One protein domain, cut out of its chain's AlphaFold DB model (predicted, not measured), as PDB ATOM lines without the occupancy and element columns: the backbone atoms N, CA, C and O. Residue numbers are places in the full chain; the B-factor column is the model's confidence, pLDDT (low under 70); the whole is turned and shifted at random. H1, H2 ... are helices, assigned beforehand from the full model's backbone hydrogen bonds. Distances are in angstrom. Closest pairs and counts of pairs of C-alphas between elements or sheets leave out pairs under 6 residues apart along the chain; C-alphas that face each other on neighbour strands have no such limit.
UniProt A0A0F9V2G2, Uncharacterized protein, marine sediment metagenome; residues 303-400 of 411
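AT A GLANCE: This is residues 303 to 400 of the 411 residues of an uncharacterized protein of marine sediment metagenome (UniProt A0A0F9V2G2). What is the shape? A long kinked helix, H2, makes one side, with H1 and H4 side by side across it, H5 packed on it, H6 crossing H4, and short H3 at one corner. What makes it up? The printed part has 98 residues with six named helices, H1 to H6 in order, and no named strand: all helix. It is compact, with a radius of gyration of the C-alphas of 13.1 A, spanning 39 by 29 by 23 A.

IN THESE COORDINATES: Where is the longest helix? H2, residues 324 to 347, runs 34.4 A from C-alpha 324 at (-16.418, 4.708, -20.470), with a kink of 41 degrees near residue 341. Where are the others? H1 is residues 303 to 315, 18.2 A; H3 352 to 356; H4 358 to 371, 21.2 A; H5 380 to 384; and H6 386 to 398, 18.9 A, ending at (-11.920, 29.152, 2.641).

HOW THE PARTS SIT: What stands by H2 and H4? H5 touches H2, closest C-alphas Gly 381 and Ala 329, 5.1 A; H4 touches residues 337 to 341 of H2 alone, about perpendicular at 76 degrees. H1 touches H4 at a shallow tilt of 29 degrees, the same way, closest C-alphas Ile 304 and Val 359, 5.0 A. H6 only just touches H4, with 3 pairs of C-alphas within 8 A. What of the backbones? Every O i to N i+4 pair is within hydrogen-bond range in H1 and H3; H2 has 18 of 20, H4 5 of 10, H6 7 of 9, and H5 0 of 1 but 2 of 2 O i to N i+3 pairs.

THE WHOLE: Is it unbroken? The printed part has no cut. Where is confidence low? Residues 374 to 377 have pLDDT under 70.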
ATOM      1  N   LYS A 303     -20.805  21.337 -23.582       93.94
ATOM      2  CA  LYS A 303     -19.832  22.443 -23.510       93.94
ATOM      3  C   LYS A 303     -19.006  22.398 -22.219       93.94
ATOM      4  O   LYS A 303     -17.802  22.655 -22.261       93.94
ATOM      5  N   ILE A 304     -19.637  22.056 -21.095       95.12
ATOM      6  CA  ILE A 304     -18.972  21.935 -19.792       95.12
ATOM      7  C   ILE A 304     -18.103  20.682 -19.792       95.12
ATOM      8  O   ILE A 304     -16.925  20.770 -19.465       95.12
ATOM      9  N   THR A 305     -18.641  19.545 -20.240       94.50
ATOM     10  CA  THR A 305     -17.905  18.277 -20.345       94.50
ATOM     11  C   THR A 305     -16.662  18.419 -21.231       94.50
ATOM     12  O   THR A 305     -15.566  18.026 -20.834       94.50
ATOM     13  N   LYS A 306     -16.777  19.077 -22.394       94.12
ATOM     14  CA  LYS A 306     -15.633  19.375 -23.275       94.12
ATOM     15  C   LYS A 306     -14.578  20.243 -22.582       94.12
ATOM     16  O   LYS A 306     -13.383  19.986 -22.727       94.12
ATOM     17  N   LYS A 307     -14.998  21.265 -21.825       95.56
ATOM     18  CA  LYS A 307     -14.081  22.123 -21.056       95.56
ATOM     19  C   LYS A 307     -13.409  21.353 -19.919       95.56
ATOM     20  O   LYS A 307     -12.204  21.507 -19.755       95.56
ATOM     21  N   LEU A 308     -14.148  20.506 -19.200       94.81
ATOM     22  CA  LEU A 308     -13.614  19.626 -18.160       94.81
ATOM     23  C   LEU A 308     -12.494  18.753 -18.720       94.81
ATOM     24  O   LEU A 308     -11.388  18.826 -18.202       94.81
ATOM     25  N   LYS A 309     -12.728  18.020 -19.813       93.12
ATOM     26  CA  LYS A 309     -11.695  17.181 -20.446       93.12
ATOM     27  C   LYS A 309     -10.460  17.976 -20.855       93.12
ATOM     28  O   LYS A 309      -9.342  17.579 -20.553       93.12
ATOM     29  N   LYS A 310     -10.663  19.129 -21.503       93.31
ATOM     30  CA  LYS A 310      -9.560  19.990 -21.945       93.31
ATOM     31  C   LYS A 310      -8.698  20.460 -20.770       93.31
ATOM     32  O   LYS A 310      -7.479  20.446 -20.868       93.31
ATOM     33  N   GLU A 311      -9.315  20.896 -19.673       91.94
ATOM     34  CA  GLU A 311      -8.567  21.304 -18.478       91.94
ATOM     35  C   GLU A 311      -7.905  20.107 -17.780       91.94
ATOM     36  O   GLU A 311      -6.797  20.262 -17.275       91.94
ATOM     37  N   PHE A 312      -8.520  18.918 -17.813       90.75
ATOM     38  CA  PHE A 312      -7.920  17.687 -17.292       90.75
ATOM     39  C   PHE A 312      -6.607  17.367 -18.008       90.75
ATOM     40  O   PHE A 312      -5.565  17.241 -17.368       90.75
ATOM     41  N   ASP A 313      -6.652  17.320 -19.342       88.19
ATOM     42  CA  ASP A 313      -5.487  17.041 -20.182       88.19
ATOM     43  C   ASP A 313      -4.379  18.089 -19.998       88.19
ATOM     44  O   ASP A 313      -3.197  17.755 -20.055       88.19
ATOM     45  N   ASN A 314      -4.757  19.352 -19.775       88.31
ATOM     46  CA  ASN A 314      -3.815  20.461 -19.630       88.31
ATOM     47  C   ASN A 314      -3.169  20.546 -18.241       88.31
ATOM     48  O   ASN A 314      -2.012  20.948 -18.140       88.31
ATOM     49  N   ARG A 315      -3.926  20.275 -17.171       85.00
ATOM     50  CA  ARG A 315      -3.507  20.570 -15.788       85.00
ATOM     51  C   ARG A 315      -3.099  19.342 -14.986       85.00
ATOM     52  O   ARG A 315      -2.408  19.504 -13.985       85.00
ATOM     53  N   ILE A 316      -3.559  18.156 -15.377       83.38
ATOM     54  CA  ILE A 316      -3.346  16.919 -14.627       83.38
ATOM     55  C   ILE A 316      -2.474  15.973 -15.445       83.38
ATOM     56  O   ILE A 316      -1.259  15.946 -15.284       83.38
ATOM     57  N   GLU A 317      -3.087  15.175 -16.313       78.19
ATOM     58  CA  GLU A 317      -2.409  14.188 -17.136       78.19
ATOM     59  C   GLU A 317      -3.353  13.790 -18.263       78.19
ATOM     60  O   GLU A 317      -4.536  13.521 -18.046       78.19
ATOM     61  N   LYS A 318      -2.817  13.718 -19.481       81.62
ATOM     62  CA  LYS A 318      -3.581  13.236 -20.622       81.62
ATOM     63  C   LYS A 318      -3.935  11.763 -20.436       81.62
ATOM     64  O   LYS A 318      -3.048  10.909 -20.354       81.62
ATOM     65  N   ILE A 319      -5.227  11.452 -20.472       78.19
ATOM     66  CA  ILE A 319      -5.700  10.068 -20.398       78.19
ATOM     67  C   ILE A 319      -5.383   9.385 -21.729       78.19
ATOM     68  O   ILE A 319      -5.988   9.675 -22.759       78.19
ATOM     69  N   ARG A 320      -4.395   8.484 -21.729       76.44
ATOM     70  CA  ARG A 320      -3.945   7.815 -22.964       76.44
ATOM     71  C   ARG A 320      -4.988   6.844 -23.520       76.44
ATOM     72  O   ARG A 320      -5.126   6.758 -24.733       76.44
ATOM     73  N   ASN A 321      -5.709   6.154 -22.636       77.75
ATOM     74  CA  ASN A 321      -6.734   5.165 -22.972       77.75
ATOM     75  C   ASN A 321      -7.992   5.446 -22.139       77.75
ATOM     76  O   ASN A 321      -8.140   4.848 -21.074       77.75
ATOM     77  N   PRO A 322      -8.846   6.394 -22.557       79.75
ATOM     78  CA  PRO A 322     -10.033   6.736 -21.790       79.75
ATOM     79  C   PRO A 322     -11.017   5.564 -21.781       79.75
ATOM     80  O   PRO A 322     -11.307   4.961 -22.816       79.75
ATOM     81  N   GLU A 323     -11.536   5.240 -20.603       82.88
ATOM     82  CA  GLU A 323     -12.573   4.234 -20.407       82.88
ATOM     83  C   GLU A 323     -13.965   4.894 -20.339       82.88
ATOM     84  O   GLU A 323     -14.083   6.058 -19.948       82.88
ATOM     85  N   PRO A 324     -15.063   4.166 -20.622       82.69
ATOM     86  CA  PRO A 324     -16.418   4.708 -20.470       82.69
ATOM     87  C   PRO A 324     -16.723   5.288 -19.080       82.69
ATOM     88  O   PRO A 324     -17.529   6.208 -18.945       82.69
ATOM     89  N   ARG A 325     -16.085   4.769 -18.022       85.00
ATOM     90  CA  ARG A 325     -16.226   5.310 -16.660       85.00
ATOM     91  C   ARG A 325     -15.634   6.719 -16.525       85.00
ATOM     92  O   ARG A 325     -16.158   7.514 -15.753       85.00
ATOM     93  N   ASP A 326     -14.586   7.029 -17.283       89.06
ATOM     94  CA  ASP A 326     -13.894   8.323 -17.256       89.06
ATOM     95  C   ASP A 326     -14.785   9.377 -17.899       89.06
ATOM     96  O   ASP A 326     -15.017  10.451 -17.347       89.06
ATOM     97  N   GLU A 327     -15.363   9.007 -19.040       89.69
ATOM     98  CA  GLU A 327     -16.349   9.801 -19.753       89.69
ATOM     99  C   GLU A 327     -17.564  10.104 -18.868       89.69
ATOM    100  O   GLU A 327     -17.951  11.258 -18.683       89.69
ATOM    101  N   ASN A 328     -18.117   9.068 -18.233       90.69
ATOM    102  CA  ASN A 328     -19.227   9.210 -17.296       90.69
ATOM    103  C   ASN A 328     -18.887  10.080 -16.085       90.69
ATOM    104  O   ASN A 328     -19.769  10.781 -15.581       90.69
ATOM    105  N   ALA A 329     -17.639  10.065 -15.616       93.00
ATOM    106  CA  ALA A 329     -17.213  10.932 -14.529       93.00
ATOM    107  C   ALA A 329     -17.248  12.406 -14.953       93.00
ATOM    108  O   ALA A 329     -17.801  13.232 -14.225       93.00
ATOM    109  N   PHE A 330     -16.768  12.746 -16.155       94.81
ATOM    110  CA  PHE A 330     -16.873  14.114 -16.676       94.81
ATOM    111  C   PHE A 330     -18.326  14.563 -16.868       94.81
ATOM    112  O   PHE A 330     -18.672  15.678 -16.477       94.81
ATOM    113  N   ILE A 331     -19.189  13.692 -17.398       93.75
ATOM    114  CA  ILE A 331     -20.623  13.979 -17.569       93.75
ATOM    115  C   ILE A 331     -21.313  14.168 -16.211       93.75
ATOM    116  O   ILE A 331     -22.119  15.075 -16.019       93.75
ATOM    117  N   SER A 332     -20.990  13.337 -15.223       94.00
ATOM    118  CA  SER A 332     -21.550  13.482 -13.873       94.00
ATOM    119  C   SER A 332     -21.079  14.781 -13.215       94.00
ATOM    120  O   SER A 332     -21.874  15.494 -12.604       94.00
ATOM    121  N   THR A 333     -19.814  15.146 -13.426       95.00
ATOM    122  CA  THR A 333     -19.235  16.408 -12.947       95.00
ATOM    123  C   THR A 333     -19.900  17.620 -13.596       95.00
ATOM    124  O   THR A 333     -20.169  18.611 -12.921       95.00
ATOM    125  N   SER A 334     -20.222  17.555 -14.893       96.12
ATOM    126  CA  SER A 334     -20.912  18.652 -15.577       96.12
ATOM    127  C   SER A 334     -22.315  18.882 -15.004       96.12
ATOM    128  O   SER A 334     -22.691  20.029 -14.750       96.12
ATOM    129  N   ARG A 335     -23.055  17.807 -14.689       95.12
ATOM    130  CA  ARG A 335     -24.341  17.893 -13.975       95.12
ATOM    131  C   ARG A 335     -24.182  18.463 -12.567       95.12
ATOM    132  O   ARG A 335     -24.985  19.305 -12.165       95.12
ATOM    133  N   TYR A 336     -23.144  18.046 -11.839       94.38
ATOM    134  CA  TYR A 336     -22.842  18.593 -10.516       94.38
ATOM    135  C   TYR A 336     -22.628  20.107 -10.568       94.38
ATOM    136  O   TYR A 336     -23.227  20.814  -9.767       94.38
ATOM    137  N   ILE A 337     -21.846  20.620 -11.526       94.25
ATOM    138  CA  ILE A 337     -21.609  22.066 -11.674       94.25
ATOM    139  C   ILE A 337     -22.935  22.822 -11.834       94.25
ATOM    140  O   ILE A 337     -23.156  23.823 -11.153       94.25
ATOM    141  N   ILE A 338     -23.835  22.333 -12.692       94.88
ATOM    142  CA  ILE A 338     -25.150  22.956 -12.907       94.88
ATOM    143  C   ILE A 338     -25.969  22.988 -11.613       94.88
ATOM    144  O   ILE A 338     -26.464  24.048 -11.224       94.88
ATOM    145  N   GLU A 339     -26.101  21.853 -10.926       93.38
ATOM    146  CA  GLU A 339     -26.889  21.773  -9.692       93.38
ATOM    147  C   GLU A 339     -26.244  22.556  -8.539       93.38
ATOM    148  O   GLU A 339     -26.946  23.189  -7.744       93.38
ATOM    149  N   PHE A 340     -24.912  22.584  -8.471       92.88
ATOM    150  CA  PHE A 340     -24.160  23.364  -7.497       92.88
ATOM    151  C   PHE A 340     -24.406  24.859  -7.677       92.88
ATOM    152  O   PHE A 340     -24.780  25.531  -6.712       92.88
ATOM    153  N   LEU A 341     -24.269  25.370  -8.904       92.50
ATOM    154  CA  LEU A 341     -24.540  26.770  -9.222       92.50
ATOM    155  C   LEU A 341     -26.000  27.117  -8.940       92.50
ATOM    156  O   LEU A 341     -26.269  28.102  -8.260       92.50
ATOM    157  N   LYS A 342     -26.947  26.275  -9.364       92.50
ATOM    158  CA  LYS A 342     -28.378  26.471  -9.098       92.50
ATOM    159  C   LYS A 342     -28.691  26.554  -7.600       92.50
ATOM    160  O   LYS A 342     -29.481  27.399  -7.185       92.50
ATOM    161  N   THR A 343     -28.063  25.704  -6.791       92.62
ATOM    162  CA  THR A 343     -28.301  25.624  -5.342       92.62
ATOM    163  C   THR A 343     -27.618  26.759  -4.571       92.62
ATOM    164  O   THR A 343     -28.182  27.274  -3.602       92.62
ATOM    165  N   ASN A 344     -26.419  27.165  -5.000       91.44
ATOM    166  CA  ASN A 344     -25.531  28.044  -4.234       91.44
ATOM    167  C   ASN A 344     -25.331  29.442  -4.841       91.44
ATOM    168  O   ASN A 344     -24.599  30.240  -4.262       91.44
ATOM    169  N   ASN A 345     -26.000  29.790  -5.949       90.81
ATOM    170  CA  ASN A 345     -25.793  31.049  -6.687       90.81
ATOM    171  C   ASN A 345     -25.738  32.313  -5.800       90.81
ATOM    172  O   ASN A 345     -24.890  33.190  -5.980       90.81
ATOM    173  N   LYS A 346     -26.637  32.397  -4.810       90.69
ATOM    174  CA  LYS A 346     -26.738  33.546  -3.897       90.69
ATOM    175  C   LYS A 346     -25.568  33.685  -2.917       90.69
ATOM    176  O   LYS A 346     -25.372  34.766  -2.380       90.69
ATOM    177  N   PHE A 347     -24.802  32.621  -2.693       91.56
ATOM    178  CA  PHE A 347     -23.678  32.602  -1.756       91.56
ATOM    179  C   PHE A 347     -22.327  32.783  -2.441       91.56
ATOM    180  O   PHE A 347     -21.326  33.038  -1.774       91.56
ATOM    181  N   LEU A 348     -22.280  32.647  -3.768       91.31
ATOM    182  CA  LEU A 348     -21.050  32.788  -4.539       91.31
ATOM    183  C   LEU A 348     -20.605  34.253  -4.598       91.31
ATOM    184  O   LEU A 348     -21.389  35.144  -4.935       91.31
ATOM    185  N   ARG A 349     -19.322  34.490  -4.334       89.81
ATOM    186  CA  ARG A 349     -18.616  35.774  -4.458       89.81
ATOM    187  C   ARG A 349     -17.702  35.769  -5.688       89.81
ATOM    188  O   ARG A 349     -16.517  36.060  -5.600       89.81
ATOM    189  N   ILE A 350     -18.268  35.368  -6.817       86.56
ATOM    190  CA  ILE A 350     -17.600  35.328  -8.124       86.56
ATOM    191  C   ILE A 350     -18.287  36.311  -9.078       86.56
ATOM    192  O   ILE A 350     -19.375  36.811  -8.757       86.56
ATOM    193  N   ASP A 351     -17.677  36.586 -10.231       82.50
ATOM    194  CA  ASP A 351     -18.204  37.558 -11.190       82.50
ATOM    195  C   ASP A 351     -19.617  37.158 -11.669       82.50
ATOM    196  O   ASP A 351     -19.952  35.979 -11.818       82.50
ATOM    197  N   ALA A 352     -20.485  38.140 -11.920       75.12
ATOM    198  CA  ALA A 352     -21.828  37.901 -12.443       75.12
ATOM    199  C   ALA A 352     -21.821  37.146 -13.789       75.12
ATOM    200  O   ALA A 352     -22.739  36.368 -14.063       75.12
ATOM    201  N   VAL A 353     -20.792  37.345 -14.616       74.94
ATOM    202  CA  VAL A 353     -20.546  36.617 -15.865       74.94
ATOM    203  C   VAL A 353     -20.245  35.145 -15.582       74.94
ATOM    204  O   VAL A 353     -20.808  34.268 -16.238       74.94
ATOM    205  N   GLU A 354     -19.432  34.853 -14.567       76.62
ATOM    206  CA  GLU A 354     -19.097  33.484 -14.155       76.62
ATOM    207  C   GLU A 354     -20.314  32.757 -13.578       76.62
ATOM    208  O   GLU A 354     -20.560  31.599 -13.911       76.62
ATOM    209  N   LYS A 355     -21.157  33.457 -12.807       76.88
ATOM    210  CA  LYS A 355     -22.434  32.911 -12.309       76.88
ATOM    211  C   LYS A 355     -23.396  32.520 -13.433       76.88
ATOM    212  O   LYS A 355     -24.164  31.572 -13.285       76.88
ATOM    213  N   ARG A 356     -23.386  33.262 -14.545       79.94
ATOM    214  CA  ARG A 356     -24.269  33.032 -15.704       79.94
ATOM    215  C   ARG A 356     -23.704  32.023 -16.700       79.94
ATOM    216  O   ARG A 356     -24.461  31.516 -17.525       79.94
ATOM    217  N   ASN A 357     -22.408  31.726 -16.637       89.31
ATOM    218  CA  ASN A 357     -21.745  30.804 -17.549       89.31
ATOM    219  C   ASN A 357     -21.069  29.653 -16.784       89.31
ATOM    220  O   ASN A 357     -19.891  29.753 -16.438       89.31
ATOM    221  N   PRO A 358     -21.766  28.515 -16.605       91.62
ATOM    222  CA  PRO A 358     -21.237  27.347 -15.902       91.62
ATOM    223  C   PRO A 358     -19.899  26.808 -16.430       91.62
ATOM    224  O   PRO A 358     -19.158  26.163 -15.695       91.62
ATOM    225  N   VAL A 359     -19.548  27.082 -17.692       92.81
ATOM    226  CA  VAL A 359     -18.255  26.683 -18.275       92.81
ATOM    227  C   VAL A 359     -17.088  27.405 -17.593       92.81
ATOM    228  O   VAL A 359     -16.017  26.819 -17.433       92.81
ATOM    229  N   LEU A 360     -17.292  28.656 -17.164       91.25
ATOM    230  CA  LEU A 360     -16.292  29.443 -16.436       91.25
ATOM    231  C   LEU A 360     -16.091  28.952 -15.001       91.25
ATOM    232  O   LEU A 360     -15.130  29.349 -14.358       91.25
ATOM    233  N   PHE A 361     -16.949  28.051 -14.517       92.19
ATOM    234  CA  PHE A 361     -16.820  27.470 -13.189       92.19
ATOM    235  C   PHE A 361     -15.838  26.285 -13.141       92.19
ATOM    236  O   PHE A 361     -15.330  25.931 -12.081       92.19
ATOM    237  N   VAL A 362     -15.525  25.684 -14.296       94.94
ATOM    238  CA  VAL A 362     -14.625  24.523 -14.406       94.94
ATOM    239  C   VAL A 362     -13.239  24.747 -13.766       94.94
ATOM    240  O   VAL A 362     -12.787  23.842 -13.065       94.94
ATOM    241  N   PRO A 363     -12.552  25.895 -13.945       93.81
ATOM    242  CA  PRO A 363     -11.242  26.135 -13.336       93.81
ATOM    243  C   PRO A 363     -11.213  25.965 -11.812       93.81
ATOM    244  O   PRO A 363     -10.270  25.362 -11.311       93.81
ATOM    245  N   TYR A 364     -12.265  26.378 -11.090       93.88
ATOM    246  CA  TYR A 364     -12.326  26.242  -9.629       93.88
ATOM    247  C   TYR A 364     -12.227  24.787  -9.166       93.88
ATOM    248  O   TYR A 364     -11.598  24.506  -8.148       93.88
ATOM    249  N   LEU A 365     -12.811  23.847  -9.917       93.88
ATOM    250  CA  LEU A 365     -12.728  22.422  -9.594       93.88
ATOM    251  C   LEU A 365     -11.282  21.916  -9.692       93.88
ATOM    252  O   LEU A 365     -10.848  21.121  -8.862       93.88
ATOM    253  N   TYR A 366     -10.529  22.389 -10.683       92.56
ATOM    254  CA  TYR A 366      -9.121  22.027 -10.847       92.56
ATOM    255  C   TYR A 366      -8.216  22.719  -9.830       92.56
ATOM    256  O   TYR A 366      -7.277  22.097  -9.339       92.56
ATOM    257  N   ASP A 367      -8.506  23.971  -9.480       91.94
ATOM    258  CA  ASP A 367      -7.771  24.691  -8.437       91.94
ATOM    259  C   ASP A 367      -7.973  24.017  -7.069       91.94
ATOM    260  O   ASP A 367      -7.011  23.822  -6.326       91.94
ATOM    261  N   TYR A 368      -9.188  23.531  -6.785       92.19
ATOM    262  CA  TYR A 368      -9.453  22.674  -5.629       92.19
ATOM    263  C   TYR A 368      -8.598  21.402  -5.638       92.19
ATOM    264  O   TYR A 368      -7.984  21.071  -4.621       92.19
ATOM    265  N   LEU A 369      -8.542  20.684  -6.765       88.75
ATOM    266  CA  LEU A 369      -7.735  19.465  -6.862       88.75
ATOM    267  C   LEU A 369      -6.241  19.745  -6.675       88.75
ATOM    268  O   LEU A 369      -5.557  18.953  -6.033       88.75
ATOM    269  N   LYS A 370      -5.741  20.865  -7.204       87.62
ATOM    270  CA  LYS A 370      -4.344  21.286  -7.052       87.62
ATOM    271  C   LYS A 370      -3.990  21.579  -5.594       87.62
ATOM    272  O   LYS A 370      -2.918  21.195  -5.139       87.62
ATOM    273  N   ASP A 371      -4.890  22.229  -4.866       89.00
ATOM    274  CA  ASP A 371      -4.657  22.648  -3.483       89.00
ATOM    275  C   ASP A 371      -4.752  21.511  -2.454       89.00
ATOM    276  O   ASP A 371      -4.215  21.642  -1.356       89.00
ATOM    277  N   ASN A 372      -5.462  20.423  -2.768       82.19
ATOM    278  CA  ASN A 372      -5.817  19.388  -1.788       82.19
ATOM    279  C   ASN A 372      -5.200  18.007  -2.078       82.19
ATOM    280  O   ASN A 372      -5.622  17.019  -1.479       82.19
ATOM    281  N   GLN A 373      -4.225  17.895  -2.990       71.94
ATOM    282  CA  GLN A 373      -3.651  16.599  -3.386       71.94
ATOM    283  C   GLN A 373      -2.115  16.622  -3.451       71.94
ATOM    284  O   GLN A 373      -1.518  17.313  -4.274       71.94
ATOM    285  N   ASN A 374      -1.475  15.768  -2.645       56.44
ATOM    286  CA  ASN A 374      -0.026  15.530  -2.629       56.44
ATOM    287  C   ASN A 374       0.422  14.597  -3.777       56.44
ATOM    288  O   ASN A 374       0.836  13.467  -3.538       56.44
ATOM    289  N   GLY A 375       0.328  15.043  -5.033       54.75
ATOM    290  CA  GLY A 375       1.085  14.444  -6.150       54.75
ATOM    291  C   GLY A 375       0.676  13.046  -6.653       54.75
ATOM    292  O   GLY A 375       1.412  12.465  -7.449       54.75
ATOM    293  N   ASN A 376      -0.474  12.494  -6.253       58.66
ATOM    294  CA  ASN A 376      -0.967  11.228  -6.812       58.66
ATOM    295  C   ASN A 376      -1.603  11.415  -8.200       58.66
ATOM    296  O   ASN A 376      -2.236  12.436  -8.472       58.66
ATOM    297  N   LYS A 377      -1.475  10.393  -9.062       63.78
ATOM    298  CA  LYS A 377      -2.121  10.340 -10.386       63.78
ATOM    299  C   LYS A 377      -3.628  10.535 -10.236       63.78
ATOM    300  O   LYS A 377      -4.303   9.693  -9.641       63.78
ATOM    301  N   GLN A 378      -4.147  11.646 -10.753       74.31
ATOM    302  CA  GLN A 378      -5.567  11.953 -10.637       74.31
ATOM    303  C   GLN A 378      -6.335  11.257 -11.763       74.31
ATOM    304  O   GLN A 378      -5.864  11.132 -12.891       74.31
ATOM    305  N   HIS A 379      -7.531  10.787 -11.429       83.94
ATOM    306  CA  HIS A 379      -8.447  10.109 -12.337       83.94
ATOM    307  C   HIS A 379      -9.773  10.880 -12.344       83.94
ATOM    308  O   HIS A 379     -10.176  11.332 -11.269       83.94
ATOM    309  N   PRO A 380     -10.496  11.005 -13.474       87.62
ATOM    310  CA  PRO A 380     -11.726  11.809 -13.552       87.62
ATOM    311  C   PRO A 380     -12.784  11.463 -12.496       87.62
ATOM    312  O   PRO A 380     -13.505  12.335 -12.022       87.62
ATOM    313  N   GLY A 381     -12.824  10.198 -12.066       86.62
ATOM    314  CA  GLY A 381     -13.689   9.724 -10.976       86.62
ATOM    315  C   GLY A 381     -13.539  10.473  -9.640       86.62
ATOM    316  O   GLY A 381     -14.453  10.421  -8.817       86.62
ATOM    317  N   TRP A 382     -12.446  11.212  -9.416       87.62
ATOM    318  CA  TRP A 382     -12.279  12.061  -8.230       87.62
ATOM    319  C   TRP A 382     -13.352  13.137  -8.102       87.62
ATOM    320  O   TRP A 382     -13.834  13.374  -7.000       87.62
ATOM    321  N   PHE A 383     -13.780  13.738  -9.212       87.12
ATOM    322  CA  PHE A 383     -14.845  14.743  -9.199       87.12
ATOM    323  C   PHE A 383     -16.208  14.185  -8.781       87.12
ATOM    324  O   PHE A 383     -17.141  14.940  -8.529       87.12
ATOM    325  N   THR A 384     -16.332  12.860  -8.740       85.75
ATOM    326  CA  THR A 384     -17.591  12.171  -8.462       85.75
ATOM    327  C   THR A 384     -17.619  11.467  -7.111       85.75
ATOM    328  O   THR A 384     -18.612  10.813  -6.805       85.75
ATOM    329  N   ASN A 385     -16.555  11.568  -6.305       88.56
ATOM    330  CA  ASN A 385     -16.516  10.922  -4.997       88.56
ATOM    331  C   ASN A 385     -17.147  11.797  -3.896       88.56
ATOM    332  O   ASN A 385     -17.206  13.023  -3.995       88.56
ATOM    333  N   ASP A 386     -17.602  11.146  -2.822       86.44
ATOM    334  CA  ASP A 386     -18.245  11.821  -1.685       86.44
ATOM    335  C   ASP A 386     -17.321  12.867  -1.046       86.44
ATOM    336  O   ASP A 386     -17.760  13.960  -0.691       86.44
ATOM    337  N   TYR A 387     -16.022  12.566  -0.983       88.94
ATOM    338  CA  TYR A 387     -15.028  13.483  -0.442       88.94
ATOM    339  C   TYR A 387     -15.003  14.818  -1.201       88.94
ATOM    340  O   TYR A 387     -15.003  15.874  -0.573       88.94
ATOM    341  N   PHE A 388     -15.014  14.792  -2.532       90.62
ATOM    342  CA  PHE A 388     -15.039  15.987  -3.366       90.62
ATOM    343  C   PHE A 388     -16.312  16.797  -3.109       90.62
ATOM    344  O   PHE A 388     -16.228  17.998  -2.853       90.62
ATOM    345  N   TYR A 389     -17.482  16.153  -3.102       89.12
ATOM    346  CA  TYR A 389     -18.754  16.852  -2.897       89.12
ATOM    347  C   TYR A 389     -18.881  17.505  -1.522       89.12
ATOM    348  O   TYR A 389     -19.462  18.589  -1.422       89.12
ATOM    349  N   ASP A 390     -18.318  16.884  -0.487       89.00
ATOM    350  CA  ASP A 390     -18.357  17.421   0.870       89.00
ATOM    351  C   ASP A 390     -17.308  18.529   1.088       89.00
ATOM    352  O   ASP A 390     -17.580  19.505   1.790       89.00
ATOM    353  N   ASN A 391     -16.132  18.437   0.455       92.12
ATOM    354  CA  ASN A 391     -15.009  19.342   0.731       92.12
ATOM    355  C   ASN A 391     -14.851  20.494  -0.273       92.12
ATOM    356  O   ASN A 391     -14.339  21.550   0.103       92.12
ATOM    357  N   PHE A 392     -15.301  20.353  -1.523       93.75
ATOM    358  CA  PHE A 392     -15.223  21.431  -2.517       93.75
ATOM    359  C   PHE A 392     -15.953  22.716  -2.070       93.75
ATOM    360  O   PHE A 392     -15.350  23.793  -2.132       93.75
ATOM    361  N   PRO A 393     -17.192  22.659  -1.535       94.44
ATOM    362  CA  PRO A 393     -17.876  23.855  -1.045       94.44
ATOM    363  C   PRO A 393     -17.140  24.510   0.135       94.44
ATOM    364  O   PRO A 393     -17.070  25.735   0.218       94.44
ATOM    365  N   VAL A 394     -16.554  23.707   1.032       94.19
ATOM    366  CA  VAL A 394     -15.766  24.196   2.176       94.19
ATOM    367  C   VAL A 394     -14.509  24.919   1.694       94.19
ATOM    368  O   VAL A 394     -14.188  26.006   2.177       94.19
ATOM    369  N   TRP A 395     -13.823  24.360   0.697       95.19
ATOM    370  CA  TRP A 395     -12.665  25.002   0.083       95.19
ATOM    371  C   TRP A 395     -13.029  26.323  -0.606       95.19
ATOM    372  O   TRP A 395     -12.332  27.316  -0.404       95.19
ATOM    373  N   MET A 396     -14.152  26.379  -1.331       94.56
ATOM    374  CA  MET A 396     -14.652  27.618  -1.947       94.56
ATOM    375  C   MET A 396     -14.888  28.727  -0.908       94.56
ATOM    376  O   MET A 396     -14.565  29.888  -1.168       94.56
ATOM    377  N   ILE A 397     -15.401  28.380   0.282       94.44
ATOM    378  CA  ILE A 397     -15.563  29.327   1.400       94.44
ATOM    379  C   ILE A 397     -14.200  29.790   1.913       94.44
ATOM    380  O   ILE A 397     -13.955  30.989   2.029       94.44
ATOM    381  N   LYS A 398     -13.276  28.851   2.156       95.50
ATOM    382  CA  LYS A 398     -11.920  29.152   2.641       95.50
ATOM    383  C   LYS A 398     -11.148  30.084   1.698       95.50
ATOM    384  O   LYS A 398     -10.366  30.905   2.166       95.50
ATOM    385  N   LYS A 399     -11.365  29.974   0.385       95.62
ATOM    386  CA  LYS A 399     -10.753  30.840  -0.640       95.62
ATOM    387  C   LYS A 399     -11.482  32.167  -0.856       95.62
ATOM    388  O   LYS A 399     -11.045  32.972  -1.668       95.62
ATOM    389  N   GLY A 400     -12.583  32.408  -0.145       92.88
ATOM    390  CA  GLY A 400     -13.368  33.637  -0.261       92.88
ATOM    391  C   GLY A 400     -14.265  33.702  -1.500       92.88
ATOM    392  O   GLY A 400     -14.915  34.722  -1.718       92.88
TER     393      GLY A 400